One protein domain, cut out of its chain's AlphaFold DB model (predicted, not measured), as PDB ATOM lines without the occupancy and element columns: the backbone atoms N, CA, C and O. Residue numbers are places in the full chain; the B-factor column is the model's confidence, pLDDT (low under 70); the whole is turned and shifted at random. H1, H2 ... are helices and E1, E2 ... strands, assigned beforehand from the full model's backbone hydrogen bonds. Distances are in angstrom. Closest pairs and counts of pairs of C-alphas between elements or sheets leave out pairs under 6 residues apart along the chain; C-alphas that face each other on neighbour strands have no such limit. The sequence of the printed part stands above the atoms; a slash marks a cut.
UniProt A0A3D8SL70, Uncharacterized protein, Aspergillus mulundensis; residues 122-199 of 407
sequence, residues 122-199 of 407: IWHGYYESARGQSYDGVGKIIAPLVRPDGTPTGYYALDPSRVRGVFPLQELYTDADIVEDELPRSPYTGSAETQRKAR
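AT A GLANCE: This is residues 122 to 199 of the 407 residues of an uncharacterized protein of Aspergillus mulundensis (UniProt A0A3D8SL70). Look first for a small, strongly twisted sheet of three strands, folded over by a sharp bend in its inner strand E2, whose first part pairs with E1 and whose later part pairs with E3. A long loop, residues 160 to 191, follows; its residues 170 to 171 pair with the first part of E2, and the short helix H1 comes after it, set off from E1 and E2. The printed part has 78 residues with three named strands and then one named helix, in the order E1, E2, E3, H1; the sheet's order is E1, E2, E3, antiparallel. The class is mixed, helices and strands, with under half of the residues in named elements. The whole is compact, with a radius of gyration of the C-alphas of 12.8 A and spans of 35 by 26 by 25 A.

HOW THE PARTS SIT: Start with E1, residues 122 to 128, an edge strand, which forms a hairpin with E2, residues 134 to 146. Between these antiparallel neighbours find N 123 and O 139 at 2.9 A, and N 135 and O 127 at 2.8 A. E2 bends by 121 degrees at residue 140, and its pairing is staggered: residues 134 to 140 pair with E1 and residues 140 to 146 with E3, residues 152 to 159. E2 and E3 are a hairpin too, with N 142 and O 157 at 2.8 A and N 153 and O 145 at 2.8 A. The three strands form a meander, each the antiparallel neighbour of the one before. E3, the other edge strand, bends by 57 degrees at residue 155; the closest C-alphas of E1 and E3, those of Gly 125 and Tyr 156, are 4.5 A apart. Further on, residues 170 to 171 pair antiparallel with residues 135 to 136 of E2. H1, residues 192 to 199, is apart from E1 and E2 and is only just not on the sheet, with 4 pairs of C-alphas within 10 A. In H1 every O i to N i+4 pair is within hydrogen-bond range.

IN THESE COORDINATES: Find C-alpha 122 at (36.255, -40.728, 26.810); from there E1 runs 16.8 A to Glu 128. E2 covers 17.0 A from Ser 134 to Val 146, and E3 18.2 A from Pro 152 to Asp 159, whose C-alpha is at (38.588, -32.040, 24.021). H1 runs 10.4 A from Ala 192 to C-alpha 199 at (49.936, -37.466, 8.832).

THE WHOLE: The two C-alphas farthest apart, those of Thr 174 and Lys 197, are 38.2 A apart. The printed part has no cut. The links E1 to E2 and E2 to E3 are tight, and the link E3 to H1, with 32 residues, is long. The mean pLDDT of the printed part is 75.5; look for values under 70 at residues 161 to 167 and 185 to 199.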
ATOM      1  N   ILE A 122      36.445 -41.573  25.625       85.69
ATOM      2  CA  ILE A 122      36.255 -40.728  26.810       85.69
ATOM      3  C   ILE A 122      37.170 -41.212  27.936       85.69
ATOM      4  O   ILE A 122      37.076 -42.371  28.351       85.69
ATOM      5  N   TRP A 123      38.029 -40.336  28.456       87.75
ATOM      6  CA  TRP A 123      38.912 -40.656  29.579       87.75
ATOM      7  C   TRP A 123      39.335 -39.420  30.371       87.75
ATOM      8  O   TRP A 123      39.045 -38.285  29.997       87.75
ATOM      9  N   HIS A 124      40.033 -39.664  31.480       86.44
ATOM     10  CA  HIS A 124      40.658 -38.622  32.275       86.44
ATOM     11  C   HIS A 124      41.906 -38.055  31.580       86.44
ATOM     12  O   HIS A 124      42.724 -38.805  31.047       86.44
ATOM     13  N   GLY A 125      42.106 -36.744  31.643       87.50
ATOM     14  CA  GLY A 125      43.247 -36.073  31.030       87.50
ATOM     15  C   GLY A 125      43.291 -34.584  31.350       87.50
ATOM     16  O   GLY A 125      42.710 -34.149  32.341       87.50
ATOM     17  N   TYR A 126      43.984 -33.828  30.499       87.88
ATOM     18  CA  TYR A 126      44.157 -32.387  30.611       87.88
ATOM     19  C   TYR A 126      43.643 -31.657  29.378       87.88
ATOM     20  O   TYR A 126      43.800 -32.126  28.252       87.88
ATOM     21  N   TYR A 127      43.095 -30.472  29.591       87.38
ATOM     22  CA  TYR A 127      42.796 -29.501  28.551       87.38
ATOM     23  C   TYR A 127      43.577 -28.217  28.829       87.38
ATOM     24  O   TYR A 127      43.612 -27.747  29.962       87.38
ATOM     25  N   GLU A 128      44.196 -27.644  27.801       85.38
ATOM     26  CA  GLU A 128      44.803 -26.317  27.876       85.38
ATOM     27  C   GLU A 128      43.949 -25.348  27.058       85.38
ATOM     28  O   GLU A 128      43.785 -25.517  25.845       85.38
ATOM     29  N   SER A 129      43.354 -24.362  27.728       86.44
ATOM     30  CA  SER A 129      42.538 -23.341  27.066       86.44
ATOM     31  C   SER A 129      43.398 -22.354  26.308       86.44
ATOM     32  O   SER A 129      44.573 -22.264  26.624       86.44
ATOM     33  N   ALA A 130      42.798 -21.545  25.419       84.62
ATOM     34  CA  ALA A 130      43.426 -20.477  24.619       84.62
ATOM     35  C   ALA A 130      44.110 -19.353  25.433       84.62
ATOM     36  O   ALA A 130      44.839 -18.541  24.859       84.62
ATOM     37  N   ARG A 131      43.903 -19.297  26.754       85.56
ATOM     38  CA  ARG A 131      44.651 -18.411  27.662       85.56
ATOM     39  C   ARG A 131      45.828 -19.104  28.361       85.56
ATOM     40  O   ARG A 131      46.529 -18.483  29.156       85.56
ATOM     41  N   GLY A 132      46.055 -20.383  28.079       80.06
ATOM     42  CA  GLY A 132      47.105 -21.203  28.679       80.06
ATOM     43  C   GLY A 132      46.744 -21.703  30.077       80.06
ATOM     44  O   GLY A 132      47.638 -22.039  30.856       80.06
ATOM     45  N   GLN A 133      45.462 -21.671  30.459       83.81
ATOM     46  CA  GLN A 133      45.003 -22.290  31.703       83.81
ATOM     47  C   GLN A 133      44.883 -23.795  31.507       83.81
ATOM     48  O   GLN A 133      44.351 -24.261  30.501       83.81
ATOM     49  N   SER A 134      45.379 -24.544  32.488       85.56
ATOM     50  CA  SER A 134      45.324 -25.999  32.483       85.56
ATOM     51  C   SER A 134      44.141 -26.472  33.312       85.56
ATOM     52  O   SER A 134      43.983 -26.090  34.474       85.56
ATOM     53  N   TYR A 135      43.356 -27.344  32.706       87.44
ATOM     54  CA  TYR A 135      42.195 -27.979  33.293       87.44
ATOM     55  C   TYR A 135      42.400 -29.486  33.320       87.44
ATOM     56  O   TYR A 135      42.976 -30.037  32.380       87.44
ATOM     57  N   ASP A 136      41.914 -30.158  34.354       87.56
ATOM     58  CA  ASP A 136      41.915 -31.612  34.474       87.56
ATOM     59  C   ASP A 136      40.508 -32.151  34.740       87.56
ATOM     60  O   ASP A 136      39.628 -31.463  35.258       87.56
ATOM     61  N   GLY A 137      40.242 -33.358  34.256       87.69
ATOM     62  CA  GLY A 137      38.908 -33.944  34.316       87.69
ATOM     63  C   GLY A 137      38.693 -34.993  33.240       87.69
ATOM     64  O   GLY A 137      39.643 -35.568  32.711       87.69
ATOM     65  N   VAL A 138      37.428 -35.259  32.918       86.38
ATOM     66  CA  VAL A 138      37.034 -36.274  31.934       86.38
ATOM     67  C   VAL A 138      36.603 -35.600  30.638       86.38
ATOM     68  O   VAL A 138      35.777 -34.692  30.641       86.38
ATOM     69  N   GLY A 139      37.135 -36.069  29.516       85.06
ATOM     70  CA  GLY A 139      36.813 -35.531  28.200       85.06
ATOM     71  C   GLY A 139      37.106 -36.525  27.091       85.06
ATOM     72  O   GLY A 139      37.521 -37.661  27.333       85.06
ATOM     73  N   LYS A 140      36.871 -36.096  25.855       86.31
ATOM     74  CA  LYS A 140      37.184 -36.892  24.672       86.31
ATOM     75  C   LYS A 140      38.676 -36.780  24.384       86.31
ATOM     76  O   LYS A 140      39.181 -35.682  24.200       86.31
ATOM     77  N   ILE A 141      39.384 -37.900  24.327       86.31
ATOM     78  CA  ILE A 141      40.814 -37.935  24.026       86.31
ATOM     79  C   ILE A 141      41.041 -37.352  22.630       86.31
ATOM     80  O   ILE A 141      40.460 -37.816  21.648       86.31
ATOM     81  N   ILE A 142      41.919 -36.358  22.543       83.44
ATOM     82  CA  ILE A 142      42.446 -35.830  21.282       83.44
ATOM     83  C   ILE A 142      43.735 -36.567  20.926       83.44
ATOM     84  O   ILE A 142      43.898 -37.025  19.796       83.44
ATOM     85  N   ALA A 143      44.651 -36.673  21.889       83.94
ATOM     86  CA  ALA A 143      45.946 -37.315  21.717       83.94
ATOM     87  C   ALA A 143      46.489 -37.821  23.065       83.94
ATOM     88  O   ALA A 143      46.246 -37.190  24.098       83.94
ATOM     89  N   PRO A 144      47.244 -38.933  23.087       83.50
ATOM     90  CA  PRO A 144      48.047 -39.285  24.251       83.50
ATOM     91  C   PRO A 144      49.179 -38.269  24.424       83.50
ATOM     92  O   PRO A 144      49.823 -37.877  23.449       83.50
ATOM     93  N   LEU A 145      49.457 -37.877  25.665       81.19
ATOM     94  CA  LEU A 145      50.654 -37.108  25.980       81.19
ATOM     95  C   LEU A 145      51.842 -38.069  26.013       81.19
ATOM     96  O   LEU A 145      51.863 -39.017  26.806       81.19
ATOM     97  N   VAL A 146      52.818 -37.836  25.145       78.50
ATOM     98  CA  VAL A 146      54.073 -38.594  25.090       78.50
ATOM     99  C   VAL A 146      55.176 -37.835  25.829       78.50
ATOM    100  O   VAL A 146      54.955 -36.723  26.293       78.50
ATOM    101  N   ARG A 147      56.328 -38.464  26.041       76.19
ATOM    102  CA  ARG A 147      57.583 -37.864  26.520       76.19
ATOM    103  C   ARG A 147      58.500 -37.547  25.325       76.19
ATOM    104  O   ARG A 147      58.196 -38.004  24.222       76.19
ATOM    105  N   PRO A 148      59.641 -36.845  25.515       73.88
ATOM    106  CA  PRO A 148      60.577 -36.566  24.417       73.88
ATOM    107  C   PRO A 148      61.096 -37.821  23.705       73.88
ATOM    108  O   PRO A 148      61.419 -37.779  22.524       73.88
ATOM    109  N   ASP A 149      61.164 -38.944  24.419       77.19
ATOM    110  CA  ASP A 149      61.562 -40.255  23.898       77.19
ATOM    111  C   ASP A 149      60.413 -41.013  23.198       77.19
ATOM    112  O   ASP A 149      60.570 -42.171  22.812       77.19
ATOM    113  N   GLY A 150      59.242 -40.383  23.051       76.44
ATOM    114  CA  GLY A 150      58.036 -40.971  22.473       76.44
ATOM    115  C   GLY A 150      57.242 -41.869  23.427       76.44
ATOM    116  O   GLY A 150      56.188 -42.378  23.038       76.44
ATOM    117  N   THR A 151      57.687 -42.069  24.675       78.25
ATOM    118  CA  THR A 151      56.976 -42.939  25.622       78.25
ATOM    119  C   THR A 151      55.683 -42.283  26.121       78.25
ATOM    120  O   THR A 151      55.704 -41.121  26.529       78.25
ATOM    121  N   PRO A 152      54.534 -42.986  26.137       78.38
ATOM    122  CA  PRO A 152      53.307 -42.442  26.709       78.38
ATOM    123  C   PRO A 152      53.484 -42.085  28.190       78.38
ATOM    124  O   PRO A 152      53.983 -42.879  28.988       78.38
ATOM    125  N   THR A 153      53.021 -40.900  28.577       78.31
ATOM    126  CA  THR A 153      53.045 -40.436  29.975       78.31
ATOM    127  C   THR A 153      51.948 -41.075  30.828       78.31
ATOM    128  O   THR A 153      52.017 -41.021  32.054       78.31
ATOM    129  N   GLY A 154      50.933 -41.669  30.189       77.25
ATOM    130  CA  GLY A 154      49.708 -42.135  30.843       77.25
ATOM    131  C   GLY A 154      48.615 -41.074  30.961       77.25
ATOM    132  O   GLY A 154      47.522 -41.393  31.426       77.25
ATOM    133  N   TYR A 155      48.896 -39.847  30.524       83.75
ATOM    134  CA  TYR A 155      47.944 -38.746  30.466       83.75
ATOM    135  C   TYR A 155      47.503 -38.476  29.028       83.75
ATOM    136  O   TYR A 155      48.188 -38.827  28.065       83.75
ATOM    137  N   TYR A 156      46.353 -37.823  28.893       87.00
ATOM    138  CA  TYR A 156      45.731 -37.522  27.610       87.00
ATOM    139  C   TYR A 156      45.461 -36.036  27.503       87.00
ATOM    140  O   TYR A 156      45.043 -35.419  28.477       87.00
ATOM    141  N   ALA A 157      45.659 -35.482  26.315       87.75
ATOM    142  CA  ALA A 157      45.078 -34.203  25.971       87.75
ATOM    143  C   ALA A 157      43.614 -34.413  25.578       87.75
ATOM    144  O   ALA A 157      43.292 -35.326  24.806       87.75
ATOM    145  N   LEU A 158      42.736 -33.582  26.121       86.38
ATOM    146  CA  LEU A 158      41.294 -33.716  26.006       86.38
ATOM    147  C   LEU A 158      40.687 -32.602  25.161       86.38
ATOM    148  O   LEU A 158      41.105 -31.450  25.220       86.38
ATOM    149  N   ASP A 159      39.631 -32.957  24.442       84.62
ATOM    150  CA  ASP A 159      38.588 -32.040  24.021       84.62
ATOM    151  C   ASP A 159      37.591 -31.978  25.189       84.62
ATOM    152  O   ASP A 159      37.046 -33.028  25.572       84.62
ATOM    153  N   PRO A 160      37.360 -30.794  25.782       76.38
ATOM    154  CA  PRO A 160      36.327 -30.552  26.779       76.38
ATOM    155  C   PRO A 160      34.940 -30.657  26.127       76.38
ATOM    156  O   PRO A 160      34.168 -29.701  26.020       76.38
ATOM    157  N   SER A 161      34.599 -31.850  25.652       64.62
ATOM    158  CA  SER A 161      33.303 -32.124  25.070       64.62
ATOM    159  C   SER A 161      32.255 -32.000  26.169       64.62
ATOM    160  O   SER A 161      32.313 -32.728  27.159       64.62
ATOM    161  N   ARG A 162      31.250 -31.136  25.975       56.22
ATOM    162  CA  ARG A 162      30.019 -31.107  26.785       56.22
ATOM    163  C   ARG A 162      29.164 -32.356  26.537       56.22
ATOM    164  O   ARG A 162      27.983 -32.251  26.198       56.22
ATOM    165  N   VAL A 163      29.733 -33.552  26.677       47.59
ATOM    166  CA  VAL A 163      28.916 -34.738  26.922       47.59
ATOM    167  C   VAL A 163      28.196 -34.424  28.229       47.59
ATOM    168  O   VAL A 163      28.826 -34.304  29.272       47.59
ATOM    169  N   ARG A 164      26.884 -34.165  28.162       41.50
ATOM    170  CA  ARG A 164      26.046 -34.004  29.357       41.50
ATOM    171  C   ARG A 164      26.183 -35.297  30.164       41.50
ATOM    172  O   ARG A 164      25.549 -36.288  29.819       41.50
ATOM    173  N   GLY A 165      27.058 -35.302  31.170       42.44
ATOM    174  CA  GLY A 165      27.408 -36.523  31.886       42.44
ATOM    175  C   GLY A 165      28.692 -36.444  32.718       42.44
ATOM    176  O   GLY A 165      29.793 -36.575  32.204       42.44
ATOM    177  N   VAL A 166      28.466 -36.358  34.029       47.66
ATOM    178  CA  VAL A 166      29.250 -36.818  35.193       47.66
ATOM    179  C   VAL A 166      30.477 -36.026  35.678       47.66
ATOM    180  O   VAL A 166      30.574 -35.905  36.894       47.66
ATOM    181  N   PHE A 167      31.348 -35.409  34.863       59.44
ATOM    182  CA  PHE A 167      32.492 -34.656  35.438       59.44
ATOM    183  C   PHE A 167      32.889 -33.402  34.637       59.44
ATOM    184  O   PHE A 167      33.352 -33.550  33.506       59.44
ATOM    185  N   PRO A 168      32.732 -32.179  35.187       70.94
ATOM    186  CA  PRO A 168      33.293 -30.980  34.572       70.94
ATOM    187  C   PRO A 168      34.826 -31.036  34.609       70.94
ATOM    188  O   PRO A 168      35.418 -31.632  35.507       70.94
ATOM    189  N   LEU A 169      35.462 -30.419  33.616       83.44
ATOM    190  CA  LEU A 169      36.882 -30.090  33.688       83.44
ATOM    191  C   LEU A 169      37.063 -28.954  34.693       83.44
ATOM    192  O   LEU A 169      36.337 -27.960  34.624       83.44
ATOM    193  N   GLN A 170      38.012 -29.114  35.606       87.19
ATOM    194  CA  GLN A 170      38.282 -28.177  36.690       87.19
ATOM    195  C   GLN A 170      39.671 -27.571  36.510       87.19
ATOM    196  O   GLN A 170      40.572 -28.216  35.982       87.19
ATOM    197  N   GLU A 171      39.847 -26.306  36.877       86.12
ATOM    198  CA  GLU A 171      41.154 -25.656  36.839       86.12
ATOM    199  C   GLU A 171      42.074 -26.306  37.881       86.12
ATOM    200  O   GLU A 171      41.744 -26.339  39.067       86.12
ATOM    201  N   LEU A 172      43.270 -26.723  37.452       80.81
ATOM    202  CA  LEU A 172      44.225 -27.508  38.250       80.81
ATOM    203  C   LEU A 172      44.538 -26.918  39.643       80.81
ATOM    204  O   LEU A 172      44.894 -27.640  40.573       80.81
ATOM    205  N   TYR A 173      44.488 -25.591  39.774       78.38
ATOM    206  CA  TYR A 173      44.863 -24.894  41.006       78.38
ATOM    207  C   TYR A 173      43.668 -24.563  41.891       78.38
ATOM    208  O   TYR A 173      43.776 -24.639  43.110       78.38
ATOM    209  N   THR A 174      42.542 -24.172  41.301       81.31
ATOM    210  CA  THR A 174      41.408 -23.607  42.045       81.31
ATOM    211  C   THR A 174      40.233 -24.573  42.162       81.31
ATOM    212  O   THR A 174      39.269 -24.259  42.863       81.31
ATOM    213  N   ASP A 175      40.291 -25.730  41.494       80.38
ATOM    214  CA  ASP A 175      39.176 -26.654  41.248       80.38
ATOM    215  C   ASP A 175      37.912 -25.953  40.700       80.38
ATOM    216  O   ASP A 175      36.809 -26.498  40.782       80.38
ATOM    217  N   ALA A 176      38.043 -24.727  40.179       83.62
ATOM    218  CA  ALA A 176      36.930 -24.014  39.581       83.62
ATOM    219  C   ALA A 176      36.558 -24.702  38.272       83.62
ATOM    220  O   ALA A 176      37.431 -25.048  37.476       83.62
ATOM    221  N   ASP A 177      35.264 -24.883  38.038       85.56
ATOM    222  CA  ASP A 177      34.797 -25.424  36.772       85.56
ATOM    223  C   ASP A 177      35.260 -24.529  35.616       85.56
ATOM    224  O   ASP A 177      35.261 -23.297  35.717       85.56
ATOM    225  N   ILE A 178      35.634 -25.157  34.500       84.38
ATOM    226  CA  ILE A 178      35.987 -24.438  33.281       84.38
ATOM    227  C   ILE A 178      34.868 -23.472  32.891       84.38
ATOM    228  O   ILE A 178      33.716 -23.858  32.663       84.38
ATOM    229  N   VAL A 179      35.214 -22.189  32.802       81.25
ATOM    230  CA  VAL A 179      34.256 -21.173  32.378       81.25
ATOM    231  C   VAL A 179      33.992 -21.308  30.884       81.25
ATOM    232  O   VAL A 179      34.845 -21.713  30.098       81.25
ATOM    233  N   GLU A 180      32.781 -20.955  30.471       76.50
ATOM    234  CA  GLU A 180      32.332 -21.171  29.096       76.50
ATOM    235  C   GLU A 180      33.193 -20.468  28.037       76.50
ATOM    236  O   GLU A 180      33.344 -20.989  26.934       76.50
ATOM    237  N   ASP A 181      33.796 -19.333  28.387       76.12
ATOM    238  CA  ASP A 181      34.641 -18.542  27.491       76.12
ATOM    239  C   ASP A 181      36.016 -19.200  27.237       76.12
ATOM    240  O   ASP A 181      36.695 -18.846  26.273       76.12
ATOM    241  N   GLU A 182      36.412 -20.159  28.084       78.75
ATOM    242  CA  GLU A 182      37.654 -20.943  27.975       78.75
ATOM    243  C   GLU A 182      37.441 -22.270  27.245       78.75
ATOM    244  O   GLU A 182      38.411 -22.922  26.861       78.75
ATOM    245  N   LEU A 183      36.187 -22.682  27.036       77.00
ATOM    246  CA  LEU A 183      35.884 -23.856  26.230       77.00
ATOM    247  C   LEU A 183      36.219 -23.576  24.757       77.00
ATOM    248  O   LEU A 183      35.944 -22.484  24.248       77.00
ATOM    249  N   PRO A 184      36.726 -24.575  24.014       70.75
ATOM    250  CA  PRO A 184      36.833 -24.481  22.580       70.75
ATOM    251  C   PRO A 184      35.420 -24.290  22.032       70.75
ATOM    252  O   PRO A 184      34.444 -24.975  22.380       70.75
ATOM    253  N   ARG A 185      35.292 -23.268  21.197       67.75
ATOM    254  CA  ARG A 185      34.003 -22.775  20.730       67.75
ATOM    255  C   ARG A 185      33.396 -23.721  19.671       67.75
ATOM    256  O   ARG A 185      32.178 -23.727  19.476       67.75
ATOM    257  N   SER A 186      34.194 -24.638  19.117       61.22
ATOM    258  CA  SER A 186      33.766 -25.874  18.442       61.22
ATOM    259  C   SER A 186      34.561 -27.091  18.921       61.22
ATOM    260  O   SER A 186      35.670 -26.929  19.422       61.22
ATOM    261  N   PRO A 187      34.009 -28.316  18.783       62.22
ATOM    262  CA  PRO A 187      34.779 -29.527  19.025       62.22
ATOM    263  C   PRO A 187      35.978 -29.559  18.093       62.22
ATOM    264  O   PRO A 187      35.853 -29.225  16.906       62.22
ATOM    265  N   TYR A 188      37.104 -30.040  18.598       63.38
ATOM    266  CA  TYR A 188      38.214 -30.321  17.713       63.38
ATOM    267  C   TYR A 188      37.809 -31.477  16.812       63.38
ATOM    268  O   TYR A 188      37.386 -32.548  17.263       63.38
ATOM    269  N   THR A 189      37.949 -31.279  15.505       52.38
ATOM    270  CA  THR A 189      37.801 -32.338  14.505       52.38
ATOM    271  C   THR A 189      38.990 -33.293  14.569       52.38
ATOM    272  O   THR A 189      39.500 -33.712  13.540       52.38
ATOM    273  N   GLY A 190      39.415 -33.699  15.768       47.62
ATOM    274  CA  GLY A 190      40.359 -34.783  16.015       47.62
ATOM    275  C   GLY A 190      39.728 -36.143  15.722       47.62
ATOM    276  O   GLY A 190      39.886 -37.086  16.494       47.62
ATOM    277  N   SER A 191      38.947 -36.251  14.641       52.72
ATOM    278  CA  SER A 191      38.599 -37.563  14.119       52.72
ATOM    279  C   SER A 191      39.916 -38.253  13.772       52.72
ATOM    280  O   SER A 191      40.833 -37.620  13.241       52.72
ATOM    281  N   ALA A 192      40.031 -39.544  14.082       59.31
ATOM    282  CA  ALA A 192      41.210 -40.315  13.702       59.31
ATOM    283  C   ALA A 192      41.501 -40.190  12.193       59.31
ATOM    284  O   ALA A 192      42.650 -40.266  11.780       59.31
ATOM    285  N   GLU A 193      40.469 -39.941  11.382       57.69
ATOM    286  CA  GLU A 193      40.579 -39.681   9.951       57.69
ATOM    287  C   GLU A 193      41.256 -38.340   9.624       57.69
ATOM    288  O   GLU A 193      42.121 -38.316   8.754       57.69
ATOM    289  N   THR A 194      40.918 -37.248  10.315       61.78
ATOM    290  CA  THR A 194      41.567 -35.933  10.131       61.78
ATOM    291  C   THR A 194      43.042 -36.009  10.516       61.78
ATOM    292  O   THR A 194      43.903 -35.651   9.715       61.78
ATOM    293  N   GLN A 195      43.333 -36.615  11.672       63.88
ATOM    294  CA  GLN A 195      44.709 -36.821  12.130       63.88
ATOM    295  C   GLN A 195      45.489 -37.737  11.190       63.88
ATOM    296  O   GLN A 195      46.678 -37.521  10.957       63.88
ATOM    297  N   ARG A 196      44.838 -38.759  10.625       66.25
ATOM    298  CA  ARG A 196      45.446 -39.635   9.621       66.25
ATOM    299  C   ARG A 196      45.744 -38.868   8.332       66.25
ATOM    300  O   ARG A 196      46.880 -38.919   7.882       66.25
ATOM    301  N   LYS A 197      44.787 -38.103   7.797       65.31
ATOM    302  CA  LYS A 197      44.984 -37.261   6.602       65.31
ATOM    303  C   LYS A 197      46.114 -36.254   6.799       65.31
ATOM    304  O   LYS A 197      46.948 -36.100   5.916       65.31
ATOM    305  N   ALA A 198      46.192 -35.622   7.970       66.19
ATOM    306  CA  ALA A 198      47.274 -34.699   8.300       66.19
ATOM    307  C   ALA A 198      48.647 -35.395   8.372       66.19
ATOM    308  O   ALA A 198      49.650 -34.817   7.964       66.19
ATOM    309  N   ARG A 199      48.706 -36.648   8.845       69.31
ATOM    310  CA  ARG A 199      49.936 -37.466   8.832       69.31
ATOM    311  C   ARG A 199      50.314 -37.955   7.432       69.31
ATOM    312  O   ARG A 199      51.497 -38.088   7.144       69.31
TER     313      ARG A 199